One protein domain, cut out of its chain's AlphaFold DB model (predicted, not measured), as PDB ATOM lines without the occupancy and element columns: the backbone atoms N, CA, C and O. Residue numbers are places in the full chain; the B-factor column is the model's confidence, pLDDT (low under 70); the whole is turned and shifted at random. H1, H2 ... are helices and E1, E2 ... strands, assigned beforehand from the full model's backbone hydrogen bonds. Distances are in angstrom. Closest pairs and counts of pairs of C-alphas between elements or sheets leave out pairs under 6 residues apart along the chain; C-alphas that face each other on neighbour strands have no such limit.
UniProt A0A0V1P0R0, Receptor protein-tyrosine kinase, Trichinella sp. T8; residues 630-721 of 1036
ATOM      1  N   PHE A 630     228.153 224.759 128.256       90.94
ATOM      2  CA  PHE A 630     228.937 223.525 128.341       90.94
ATOM      3  C   PHE A 630     229.274 223.007 126.933       90.94
ATOM      4  O   PHE A 630     228.603 223.347 125.962       90.94
ATOM      5  N   GLU A 631     230.320 222.191 126.803       92.12
ATOM      6  CA  GLU A 631     230.629 221.504 125.541       92.12
ATOM      7  C   GLU A 631     229.800 220.220 125.422       92.12
ATOM      8  O   GLU A 631     229.845 219.376 126.317       92.12
ATOM      9  N   ASN A 632     229.092 220.034 124.305       88.94
ATOM     10  CA  ASN A 632     228.505 218.748 123.937       88.94
ATOM     11  C   ASN A 632     229.597 217.838 123.322       88.94
ATOM     12  O   ASN A 632     230.034 218.097 122.196       88.94
ATOM     13  N   PRO A 633     230.016 216.738 123.987       85.81
ATOM     14  CA  PRO A 633     231.151 215.926 123.529       85.81
ATOM     15  C   PRO A 633     230.893 215.110 122.253       85.81
ATOM     16  O   PRO A 633     231.820 214.500 121.728       85.81
ATOM     17  N   ALA A 634     229.647 215.041 121.771       86.88
ATOM     18  CA  ALA A 634     229.289 214.327 120.544       86.88
ATOM     19  C   ALA A 634     229.308 215.227 119.294       86.88
ATOM     20  O   ALA A 634     229.381 214.719 118.175       86.88
ATOM     21  N   THR A 635     229.223 216.548 119.472       88.38
ATOM     22  CA  THR A 635     229.147 217.536 118.380       88.38
ATOM     23  C   THR A 635     230.277 218.567 118.414       88.38
ATOM     24  O   THR A 635     230.501 219.233 117.405       88.38
ATOM     25  N   HIS A 636     230.976 218.706 119.548       90.00
ATOM     26  CA  HIS A 636     231.888 219.815 119.858       90.00
ATOM     27  C   HIS A 636     231.229 221.197 119.680       90.00
ATOM     28  O   HIS A 636     231.864 222.174 119.282       90.00
ATOM     29  N   VAL A 637     229.929 221.285 119.978       93.00
ATOM     30  CA  VAL A 637     229.167 222.540 120.021       93.00
ATOM     31  C   VAL A 637     228.980 222.969 121.475       93.00
ATOM     32  O   VAL A 637     228.767 222.140 122.359       93.00
ATOM     33  N   CYS A 638     229.065 224.272 121.720       93.19
ATOM     34  CA  CYS A 638     228.771 224.889 123.001       93.19
ATOM     35  C   CYS A 638     227.259 225.074 123.160       93.19
ATOM     36  O   CYS A 638     226.652 225.867 122.445       93.19
ATOM     37  N   GLU A 639     226.659 224.362 124.109       91.62
ATOM     38  CA  GLU A 639     225.227 224.423 124.413       91.62
ATOM     39  C   GLU A 639     224.981 225.223 125.704       91.62
ATOM     40  O   GLU A 639     225.796 225.161 126.630       91.62
ATOM     41  N   PRO A 640     223.896 226.013 125.793       90.19
ATOM     42  CA  PRO A 640     223.660 226.897 126.930       90.19
ATOM     43  C   PRO A 640     223.274 226.131 128.203       90.19
ATOM     44  O   PRO A 640     222.503 225.168 128.180       90.19
ATOM     45  N   CYS A 641     223.769 226.612 129.342       91.12
ATOM     46  CA  CYS A 641     223.382 226.138 130.667       91.12
ATOM     47  C   CYS A 641     221.900 226.404 130.966       91.12
ATOM     48  O   CYS A 641     221.305 227.360 130.463       91.12
ATOM     49  N   HIS A 642     221.309 225.612 131.868       91.00
ATOM     50  CA  HIS A 642     219.949 225.884 132.333       91.00
ATOM     51  C   HIS A 642     219.853 227.279 132.973       91.00
ATOM     52  O   HIS A 642     220.701 227.671 133.778       91.00
ATOM     53  N   ALA A 643     218.758 227.998 132.712       86.25
ATOM     54  CA  ALA A 643     218.539 229.376 133.167       86.25
ATOM     55  C   ALA A 643     218.589 229.585 134.702       86.25
ATOM     56  O   ALA A 643     218.621 230.729 135.160       86.25
ATOM     57  N   ASN A 644     218.621 228.502 135.488       87.50
ATOM     58  CA  ASN A 644     218.666 228.510 136.956       87.50
ATOM     59  C   ASN A 644     220.074 228.244 137.528       87.50
ATOM     60  O   ASN A 644     220.264 228.403 138.731       87.50
ATOM     61  N   CYS A 645     221.062 227.886 136.698       86.88
ATOM     62  CA  CYS A 645     222.448 227.700 137.148       86.88
ATOM     63  C   CYS A 645     223.128 229.019 137.551       86.88
ATOM     64  O   CYS A 645     224.107 229.006 138.293       86.88
ATOM     65  N   TYR A 646     222.578 230.163 137.113       73.94
ATOM     66  CA  TYR A 646     223.177 231.491 137.299       73.94
ATOM     67  C   TYR A 646     224.595 231.560 136.686       73.94
ATOM     68  O   TYR A 646     224.999 230.658 135.956       73.94
ATOM     69  N   SER A 647     225.365 232.613 136.968       78.38
ATOM     70  CA  SER A 647     226.751 232.785 136.490       78.38
ATOM     71  C   SER A 647     227.775 231.861 137.183       78.38
ATOM     72  O   SER A 647     228.896 232.270 137.461       78.38
ATOM     73  N   TYR A 648     227.392 230.629 137.529       83.19
ATOM     74  CA  TYR A 648     228.289 229.621 138.113       83.19
ATOM     75  C   TYR A 648     228.625 228.479 137.143       83.19
ATOM     76  O   TYR A 648     229.473 227.638 137.452       83.19
ATOM     77  N   GLY A 649     227.994 228.451 135.966       88.00
ATOM     78  CA  GLY A 649     228.245 227.436 134.950       88.00
ATOM     79  C   GLY A 649     227.558 226.099 135.190       88.00
ATOM     80  O   GLY A 649     226.828 225.889 136.166       88.00
ATOM     81  N   CYS A 650     227.802 225.177 134.266       91.62
ATOM     82  CA  CYS A 650     227.188 223.860 134.237       91.62
ATOM     83  C   CYS A 650     228.082 222.821 133.542       91.62
ATOM     84  O   CYS A 650     229.034 223.156 132.840       91.62
ATOM     85  N   THR A 651     227.705 221.552 133.689       90.44
ATOM     86  CA  THR A 651     228.192 220.416 132.888       90.44
ATOM     87  C   THR A 651     227.100 219.835 131.975       90.44
ATOM     88  O   THR A 651     227.298 218.788 131.364       90.44
ATOM     89  N   GLY A 652     225.939 220.491 131.895       90.06
ATOM     90  CA  GLY A 652     224.821 220.127 131.026       90.06
ATOM     91  C   GLY A 652     223.594 221.019 131.230       90.06
ATOM     92  O   GLY A 652     223.613 221.977 132.003       90.06
ATOM     93  N   SER A 653     222.504 220.686 130.541       89.50
ATOM     94  CA  SER A 653     221.251 221.455 130.506       89.50
ATOM     95  C   SER A 653     220.288 221.198 131.682       89.50
ATOM     96  O   SER A 653     219.176 221.730 131.695       89.50
ATOM     97  N   GLY A 654     220.691 220.406 132.682       91.00
ATOM     98  CA  GLY A 654     219.916 220.127 133.894       91.00
ATOM     99  C   GLY A 654     219.818 221.312 134.865       91.00
ATOM    100  O   GLY A 654     220.689 222.176 134.924       91.00
ATOM    101  N   ASN A 655     218.751 221.336 135.666       90.06
ATOM    102  CA  ASN A 655     218.419 222.416 136.609       90.06
ATOM    103  C   ASN A 655     218.710 222.072 138.087       90.06
ATOM    104  O   ASN A 655     218.100 222.651 138.986       90.06
ATOM    105  N   PHE A 656     219.614 221.128 138.327       90.50
ATOM    106  CA  PHE A 656     220.040 220.601 139.630       90.50
ATOM    107  C   PHE A 656     221.566 220.728 139.759       90.50
ATOM    108  O   PHE A 656     222.237 220.981 138.758       90.50
ATOM    109  N   VAL A 657     222.135 220.558 140.956       90.19
ATOM    110  CA  VAL A 657     223.597 220.635 141.141       90.19
ATOM    111  C   VAL A 657     224.253 219.293 140.799       90.19
ATOM    112  O   VAL A 657     223.854 218.259 141.331       90.19
ATOM    113  N   GLY A 658     225.273 219.299 139.934       87.44
ATOM    114  CA  GLY A 658     226.092 218.123 139.618       87.44
ATOM    115  C   GLY A 658     226.276 217.838 138.123       87.44
ATOM    116  O   GLY A 658     226.173 218.722 137.273       87.44
ATOM    117  N   ILE A 659     226.589 216.576 137.809       87.44
ATOM    118  CA  ILE A 659     226.878 216.099 136.445       87.44
ATOM    119  C   ILE A 659     225.637 216.244 135.553       87.44
ATOM    120  O   ILE A 659     224.543 215.849 135.944       87.44
ATOM    121  N   ALA A 660     225.830 216.777 134.344       89.06
ATOM    122  CA  ALA A 660     224.785 217.157 133.389       89.06
ATOM    123  C   ALA A 660     223.828 218.267 133.881       89.06
ATOM    124  O   ALA A 660     222.831 218.556 133.217       89.06
ATOM    125  N   GLY A 661     224.146 218.921 135.002       90.38
ATOM    126  CA  GLY A 661     223.425 220.064 135.556       90.38
ATOM    127  C   GLY A 661     224.360 221.222 135.903       90.38
ATOM    128  O   GLY A 661     225.450 221.359 135.346       90.38
ATOM    129  N   CYS A 662     223.926 222.072 136.825       91.94
ATOM    130  CA  CYS A 662     224.640 223.255 137.288       91.94
ATOM    131  C   CYS A 662     225.858 222.898 138.156       91.94
ATOM    132  O   CYS A 662     225.804 221.974 138.966       91.94
ATOM    133  N   ASN A 663     226.934 223.684 138.073       90.19
ATOM    134  CA  ASN A 663     228.113 223.504 138.934       90.19
ATOM    135  C   ASN A 663     227.828 223.917 140.388       90.19
ATOM    136  O   ASN A 663     228.332 223.317 141.333       90.19
ATOM    137  N   ARG A 664     227.033 224.980 140.546       90.06
ATOM    138  CA  ARG A 664     226.566 225.581 141.801       90.06
ATOM    139  C   ARG A 664     225.330 226.413 141.474       90.06
ATOM    140  O   ARG A 664     225.180 226.845 140.335       90.06
ATOM    141  N   CYS A 665     224.464 226.670 142.447       89.12
ATOM    142  CA  CYS A 665     223.246 227.448 142.221       89.12
ATOM    143  C   CYS A 665     223.146 228.672 143.134       89.12
ATOM    144  O   CYS A 665     223.670 228.692 144.247       89.12
ATOM    145  N   LYS A 666     222.472 229.735 142.674       86.88
ATOM    146  CA  LYS A 666     222.277 230.943 143.499       86.88
ATOM    147  C   LYS A 666     221.389 230.646 144.708       86.88
ATOM    148  O   LYS A 666     221.709 231.074 145.820       86.88
ATOM    149  N   TYR A 667     220.337 229.872 144.452       88.75
ATOM    150  CA  TYR A 667     219.369 229.356 145.406       88.75
ATOM    151  C   TYR A 667     219.004 227.912 145.041       88.75
ATOM    152  O   TYR A 667     219.109 227.530 143.870       88.75
ATOM    153  N   GLY A 668     218.534 227.119 146.004       90.44
ATOM    154  CA  GLY A 668     218.124 225.736 145.746       90.44
ATOM    155  C   GLY A 668     217.078 225.201 146.719       90.44
ATOM    156  O   GLY A 668     216.887 225.743 147.804       90.44
ATOM    157  N   VAL A 669     216.408 224.124 146.322       92.00
ATOM    158  CA  VAL A 669     215.583 223.280 147.190       92.00
ATOM    159  C   VAL A 669     216.479 222.176 147.737       92.00
ATOM    160  O   VAL A 669     217.111 221.464 146.955       92.00
ATOM    161  N   PHE A 670     216.551 222.051 149.059       89.19
ATOM    162  CA  PHE A 670     217.241 220.950 149.723       89.19
ATOM    163  C   PHE A 670     216.247 219.854 150.076       89.19
ATOM    164  O   PHE A 670     215.143 220.134 150.549       89.19
ATOM    165  N   ASP A 671     216.657 218.609 149.864       85.56
ATOM    166  CA  ASP A 671     215.916 217.444 150.315       85.56
ATOM    167  C   ASP A 671     216.696 216.704 151.410       85.56
ATOM    168  O   ASP A 671     217.891 216.426 151.274       85.56
ATOM    169  N   GLU A 672     216.017 216.435 152.525       80.56
ATOM    170  CA  GLU A 672     216.602 215.818 153.719       80.56
ATOM    171  C   GLU A 672     216.839 214.311 153.544       80.56
ATOM    172  O   GLU A 672     217.794 213.781 154.115       80.56
ATOM    173  N   ASP A 673     216.030 213.639 152.715       78.81
ATOM    174  CA  ASP A 673     216.121 212.202 152.454       78.81
ATOM    175  C   ASP A 673     217.329 211.883 151.551       78.81
ATOM    176  O   ASP A 673     218.005 210.870 151.743       78.81
ATOM    177  N   THR A 674     217.651 212.766 150.593       78.88
ATOM    178  CA  THR A 674     218.844 212.636 149.723       78.88
ATOM    179  C   THR A 674     220.064 213.434 150.197       78.88
ATOM    180  O   THR A 674     221.154 213.278 149.641       78.88
ATOM    181  N   GLN A 675     219.899 214.296 151.206       82.31
ATOM    182  CA  GLN A 675     220.899 215.249 151.707       82.31
ATOM    183  C   GLN A 675     221.588 216.062 150.595       82.31
ATOM    184  O   GLN A 675     222.815 216.233 150.600       82.31
ATOM    185  N   SER A 676     220.828 216.546 149.613       84.12
ATOM    186  CA  SER A 676     221.360 217.239 148.430       84.12
ATOM    187  C   SER A 676     220.408 218.301 147.876       84.12
ATOM    188  O   SER A 676     219.230 218.363 148.234       84.12
ATOM    189  N   ILE A 677     220.926 219.152 146.987       88.69
ATOM    190  CA  ILE A 677     220.124 220.134 146.252       88.69
ATOM    191  C   ILE A 677     219.472 219.484 145.029       88.69
ATOM    192  O   ILE A 677     220.119 219.235 144.011       88.69
ATOM    193  N   THR A 678     218.168 219.234 145.122       88.50
ATOM    194  CA  THR A 678     217.385 218.529 144.094       88.50
ATOM    195  C   THR A 678     216.925 219.437 142.955       88.50
ATOM    196  O   THR A 678     216.740 218.967 141.834       88.50
ATOM    197  N   ARG A 679     216.761 220.742 143.210       90.81
ATOM    198  CA  ARG A 679     216.357 221.743 142.209       90.81
ATOM    199  C   ARG A 679     216.975 223.104 142.500       90.81
ATOM    200  O   ARG A 679     216.925 223.581 143.627       90.81
ATOM    201  N   CYS A 680     217.469 223.773 141.469       91.38
ATOM    202  CA  CYS A 680     217.968 225.141 141.542       91.38
ATOM    203  C   CYS A 680     216.877 226.162 141.209       91.38
ATOM    204  O   CYS A 680     216.108 225.979 140.260       91.38
ATOM    205  N   LEU A 681     216.827 227.249 141.978       87.75
ATOM    206  CA  LEU A 681     215.811 228.300 141.876       87.75
ATOM    207  C   LEU A 681     216.418 229.614 141.359       87.75
ATOM    208  O   LEU A 681     217.583 229.929 141.609       87.75
ATOM    209  N   ARG A 682     215.599 230.390 140.646       78.19
ATOM    210  CA  ARG A 682     215.951 231.680 140.047       78.19
ATOM    211  C   ARG A 682     214.923 232.715 140.495       78.19
ATOM    212  O   ARG A 682     213.851 232.765 139.913       78.19
ATOM    213  N   GLU A 683     215.280 233.526 141.488       72.25
ATOM    214  CA  GLU A 683     214.464 234.652 141.953       72.25
ATOM    215  C   GLU A 683     215.351 235.866 142.307       72.25
ATOM    216  O   GLU A 683     216.581 235.755 142.395       72.25
ATOM    217  N   LEU A 684     214.750 237.048 142.437       58.59
ATOM    218  CA  LEU A 684     215.404 238.345 142.614       58.59
ATOM    219  C   LEU A 684     215.502 238.793 144.081       58.59
ATOM    220  O   LEU A 684     216.330 239.651 144.381       58.59
ATOM    221  N   SER A 685     214.716 238.212 144.996       64.56
ATOM    222  CA  SER A 685     214.731 238.550 146.429       64.56
ATOM    223  C   SER A 685     214.796 237.308 147.324       64.56
ATOM    224  O   SER A 685     214.231 236.267 147.001       64.56
ATOM    225  N   ALA A 686     215.494 237.404 148.463       59.03
ATOM    226  CA  ALA A 686     215.595 236.293 149.418       59.03
ATOM    227  C   ALA A 686     214.300 236.088 150.229       59.03
ATOM    228  O   ALA A 686     213.954 234.963 150.569       59.03
ATOM    229  N   GLU A 687     213.566 237.170 150.498       61.03
ATOM    230  CA  GLU A 687     212.418 237.203 151.417       61.03
ATOM    231  C   GLU A 687     211.204 236.384 150.939       61.03
ATOM    232  O   GLU A 687     210.368 236.003 151.758       61.03
ATOM    233  N   ARG A 688     211.111 236.096 149.633       68.81
ATOM    234  CA  ARG A 688     210.004 235.348 149.000       68.81
ATOM    235  C   ARG A 688     210.407 233.991 148.424       68.81
ATOM    236  O   ARG A 688     209.578 233.303 147.838       68.81
ATOM    237  N   LEU A 689     211.667 233.593 148.602       79.25
ATOM    238  CA  LEU A 689     212.326 232.541 147.819       79.25
ATOM    239  C   LEU A 689     211.562 231.205 147.727       79.25
ATOM    240  O   LEU A 689     211.657 230.532 146.705       79.25
ATOM    241  N   CYS A 690     210.833 230.820 148.778       84.50
ATOM    242  CA  CYS A 690     210.040 229.587 148.807       84.50
ATOM    243  C   CYS A 690     208.532 229.846 148.658       84.50
ATOM    244  O   CYS A 690     207.832 229.030 148.075       84.50
ATOM    245  N   SER A 691     208.026 230.995 149.116       77.81
ATOM    246  CA  SER A 691     206.595 231.335 149.080       77.81
ATOM    247  C   SER A 691     206.092 231.831 147.718       77.81
ATOM    248  O   SER A 691     204.887 231.959 147.524       77.81
ATOM    249  N   GLU A 692     206.991 232.095 146.766       78.06
ATOM    250  CA  GLU A 692     206.659 232.458 145.380       78.06
ATOM    251  C   GLU A 692     206.395 231.230 144.477       78.06
ATOM    252  O   GLU A 692     205.828 231.361 143.392       78.06
ATOM    253  N   PHE A 693     206.742 230.021 144.938       80.81
ATOM    254  CA  PHE A 693     206.533 228.758 144.220       80.81
ATOM    255  C   PHE A 693     205.400 227.942 144.880       80.81
ATOM    256  O   PHE A 693     205.572 227.499 146.015       80.81
ATOM    257  N   PRO A 694     204.262 227.678 144.200       81.19
ATOM    258  CA  PRO A 694     203.123 226.960 144.796       81.19
ATOM    259  C   PRO A 694     203.423 225.527 145.263       81.19
ATOM    260  O   PRO A 694     202.711 224.972 146.092       81.19
ATOM    261  N   ASP A 695     204.480 224.904 144.739       85.56
ATOM    262  CA  ASP A 695     204.964 223.586 145.161       85.56
ATOM    263  C   ASP A 695     205.934 223.636 146.361       85.56
ATOM    264  O   ASP A 695     206.422 222.592 146.792       85.56
ATOM    265  N   LEU A 696     206.200 224.830 146.909       87.62
ATOM    266  CA  LEU A 696     207.060 225.077 148.071       87.62
ATOM    267  C   LEU A 696     206.350 225.848 149.212       87.62
ATOM    268  O   LEU A 696     207.020 226.317 150.129       87.62
ATOM    269  N   GLU A 697     205.013 225.955 149.219       82.38
ATOM    270  CA  GLU A 697     204.252 226.666 150.275       82.38
ATOM    271  C   GLU A 697     204.527 226.152 151.706       82.38
ATOM    272  O   GLU A 697     204.423 226.906 152.676       82.38
ATOM    273  N   ASN A 698     204.911 224.878 151.845       87.75
ATOM    274  CA  ASN A 698     205.304 224.245 153.105       87.75
ATOM    275  C   ASN A 698     206.833 224.201 153.325       87.75
ATOM    276  O   ASN A 698     207.324 223.335 154.054       87.75
ATOM    277  N   TYR A 699     207.591 225.108 152.700       90.56
ATOM    278  CA  TYR A 699     209.034 225.281 152.889       90.56
ATOM    279  C   TYR A 699     209.351 226.683 153.423       90.56
ATOM    280  O   TYR A 699     208.760 227.678 153.004       90.56
ATOM    281  N   TYR A 700     210.362 226.776 154.286       88.19
ATOM    282  CA  TYR A 700     210.967 228.041 154.706       88.19
ATOM    283  C   TYR A 700     212.342 228.218 154.052       88.19
ATOM    284  O   TYR A 700     212.998 227.238 153.685       88.19
ATOM    285  N   TRP A 701     212.796 229.466 153.905       88.00
ATOM    286  CA  TRP A 701     214.148 229.749 153.420       88.00
ATOM    287  C   TRP A 701     215.136 229.871 154.585       88.00
ATOM    288  O   TRP A 701     214.814 230.400 155.646       88.00
ATOM    289  N   THR A 702     216.366 229.411 154.376       84.88
ATOM    290  CA  THR A 702     217.481 229.579 155.319       84.88
ATOM    291  C   THR A 702     218.810 229.732 154.582       84.88
ATOM    292  O   THR A 702     218.902 229.477 153.380       84.88
ATOM    293  N   VAL A 703     219.860 230.150 155.285       82.56
ATOM    294  CA  VAL A 703     221.231 230.148 154.754       82.56
ATOM    295  C   VAL A 703     221.820 228.725 154.774       82.56
ATOM    296  O   VAL A 703     221.495 227.952 155.675       82.56
ATOM    297  N   PRO A 704     222.701 228.351 153.824       77.88
ATOM    298  CA  PRO A 704     223.389 227.057 153.802       77.88
ATOM    299  C   PRO A 704     224.058 226.658 155.135       77.88
ATOM    300  O   PRO A 704     225.125 227.162 155.493       77.88
ATOM    301  N   LEU A 705     223.440 225.713 155.852       65.69
ATOM    302  CA  LEU A 705     223.827 225.317 157.215       65.69
ATOM    303  C   LEU A 705     225.086 224.433 157.290       65.69
ATOM    304  O   LEU A 705     225.738 224.395 158.329       65.69
ATOM    305  N   SER A 706     225.440 223.724 156.213       74.31
ATOM    306  CA  SER A 706     226.609 222.835 156.163       74.31
ATOM    307  C   SER A 706     227.590 223.236 155.062       74.31
ATOM    308  O   SER A 706     227.204 223.820 154.049       74.31
ATOM    309  N   THR A 707     228.864 222.877 155.227       71.94
ATOM    310  CA  THR A 707     229.932 223.157 154.250       71.94
ATOM    311  C   THR A 707     229.653 222.549 152.870       71.94
ATOM    312  O   THR A 707     229.919 223.194 151.859       71.94
ATOM    313  N   LYS A 708     229.035 221.360 152.814       77.69
ATOM    314  CA  LYS A 708     228.552 220.735 151.568       77.69
ATOM    315  C   LYS A 708     227.522 221.626 150.863       77.69
ATOM    316  O   LYS A 708     227.711 222.001 149.707       77.69
ATOM    317  N   ILE A 709     226.471 222.038 151.574       79.31
ATOM    318  CA  ILE A 709     225.411 222.885 151.004       79.31
ATOM    319  C   ILE A 709     225.964 224.275 150.638       79.31
ATOM    320  O   ILE A 709     225.546 224.851 149.640       79.31
ATOM    321  N   GLN A 710     226.959 224.792 151.368       79.25
ATOM    322  CA  GLN A 710     227.680 226.026 151.016       79.25
ATOM    323  C   GLN A 710     228.482 225.892 149.712       79.25
ATOM    324  O   GLN A 710     228.602 226.873 148.978       79.25
ATOM    325  N   THR A 711     229.008 224.709 149.373       82.38
ATOM    326  CA  THR A 711     229.605 224.487 148.045       82.38
ATOM    327  C   THR A 711     228.553 224.365 146.940       82.38
ATOM    328  O   THR A 711     228.774 224.907 145.862       82.38
ATOM    329  N   GLU A 712     227.389 223.764 147.212       85.81
ATOM    330  CA  GLU A 712     226.308 223.558 146.228       85.81
ATOM    331  C   GLU A 712     225.437 224.814 145.981       85.81
ATOM    332  O   GLU A 712     224.950 225.021 144.864       85.81
ATOM    333  N   VAL A 713     225.273 225.698 146.976       87.19
ATOM    334  CA  VAL A 713     224.427 226.910 146.912       87.19
ATOM    335  C   VAL A 713     225.150 228.152 147.431       87.19
ATOM    336  O   VAL A 713     225.912 228.098 148.394       87.19
ATOM    337  N   ALA A 714     224.907 229.298 146.791       84.44
ATOM    338  CA  ALA A 714     225.583 230.555 147.106       84.44
ATOM    339  C   ALA A 714     224.932 231.404 148.214       84.44
ATOM    340  O   ALA A 714     225.676 232.010 148.982       84.44
ATOM    341  N   HIS A 715     223.595 231.481 148.300       86.12
ATOM    342  CA  HIS A 715     222.918 232.424 149.211       86.12
ATOM    343  C   HIS A 715     221.924 231.775 150.179       86.12
ATOM    344  O   HIS A 715     222.107 231.875 151.389       86.12
ATOM    345  N   ALA A 716     220.859 231.157 149.664       87.31
ATOM    346  CA  ALA A 716     219.752 230.664 150.483       87.31
ATOM    347  C   ALA A 716     219.086 229.424 149.872       87.31
ATOM    348  O   ALA A 716     219.146 229.190 148.664       87.31
ATOM    349  N   VAL A 717     218.474 228.625 150.739       90.25
ATOM    350  CA  VAL A 717     217.972 227.279 150.468       90.25
ATOM    351  C   VAL A 717     216.567 227.137 151.037       90.25
ATOM    352  O   VAL A 717     216.333 227.539 152.174       90.25
ATOM    353  N   CYS A 718     215.655 226.539 150.273       90.88
ATOM    354  CA  CYS A 718     214.345 226.122 150.766       90.88
ATOM    355  C   CYS A 718     214.453 224.759 151.460       90.88
ATOM    356  O   CYS A 718     214.915 223.795 150.846       90.88
ATOM    357  N   MET A 719     213.997 224.683 152.711       89.50
ATOM    358  CA  MET A 719     213.897 223.460 153.518       89.50
ATOM    359  C   MET A 719     212.443 223.224 153.947       89.50
ATOM    360  O   MET A 719     211.703 224.182 154.168       89.50
ATOM    361  N   LYS A 720     212.030 221.954 154.050       91.00
ATOM    362  CA  LYS A 720     210.663 221.569 154.446       91.00
ATOM    363  C   LYS A 720     210.362 222.080 155.864       91.00
ATOM    364  O   LYS A 720     211.212 222.015 156.750       91.00
ATOM    365  N   CYS A 721     209.147 222.566 156.097       90.69
ATOM    366  CA  CYS A 721     208.660 222.831 157.450       90.69
ATOM    367  C   CYS A 721     208.527 221.528 158.255       90.69
ATOM    368  O   CYS A 721     208.328 220.449 157.693       90.69
TER     369      CYS A 721
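What this domain is: This is residues 630 to 721 of the 1036 residues of the protein "Receptor protein-tyrosine kinase" of Trichinella sp. T8 (UniProt A0A0V1P0R0). What does the model look like at first sight? It is an elongated body with a small hairpin of two strands, E1 and E2, at one end, the loops of residues 641 to 664 next to it, and a strongly twisted sheet of four strands, E3, E4, E5 and E6, at the other end. The short helix H1 packs on that sheet, and the long loop of residues 682 to 698 joins its two edge strands, E4 and E5. What is it made of? The printed part has 92 residues, with six named strands and one named helix in the order E1, E2, E3, E4, E5, H1, E6; the larger sheet runs E4, E3, E6, E5 and is mixed, the smaller is antiparallel. The class is mostly strand, with 38 residues, under half, in named elements; the whole is compact, with a radius of gyration of the C-alphas of 13.5 A and spans of 44 by 24 by 19 A.

How they stand to each other: How do the first two strands pair? E1, residues 630 to 632, and E2, residues 637 to 640, form an antiparallel hairpin, with N 630 and O 639 at 2.9 A. How is the larger sheet joined? E3, residues 665 to 671, forms an antiparallel hairpin with E4, residues 676 to 681, with N 669 and O 679 at 2.8 A. E6, residues 713 to 720, is parallel to E3, with N 718 and O 668 at 2.9 A, and bends by 71 degrees at residue 716. E6 is antiparallel to E5, residues 699 to 702, with N 717 and O 702 at 2.8 A. Where is the helix? H1, residues 707 to 712, is on the larger sheet; its closest C-alphas to E3 are those of Glu 712 and Cys 665, 6.4 A apart. In H1 every O i to N i+4 pair is within hydrogen-bond range. What stays apart? E1 and E2 are apart from E3, E4, E5, E6 and H1.

Where its parts are: Where does the first strand begin? E1 begins at C-alpha 630, at (228.937, 223.525, 128.341), and is 6.5 A long; E2 measures 9.9 A. How long are the others? E3 measures 14.8 A from C-alpha 665 at (223.246, 227.448, 142.221), E4 14.0 A, E5 9.8 A and H1 8.8 A. Where does the last strand end? E6, 16.6 A long, ends at C-alpha 720, at (210.663, 221.569, 154.446).

The domain as a whole: How large is it? The two C-alphas farthest apart, those of Thr 635 and Cys 721, are 44.4 A apart. Which links are long? Those from E2 to E3, 24 residues, and from E4 to E5, 17 residues, are long, and the printed part has no cut. Where is confidence low? The mean pLDDT of the printed part is 84.7, and residues 684 to 688 and residue 705 are under 70.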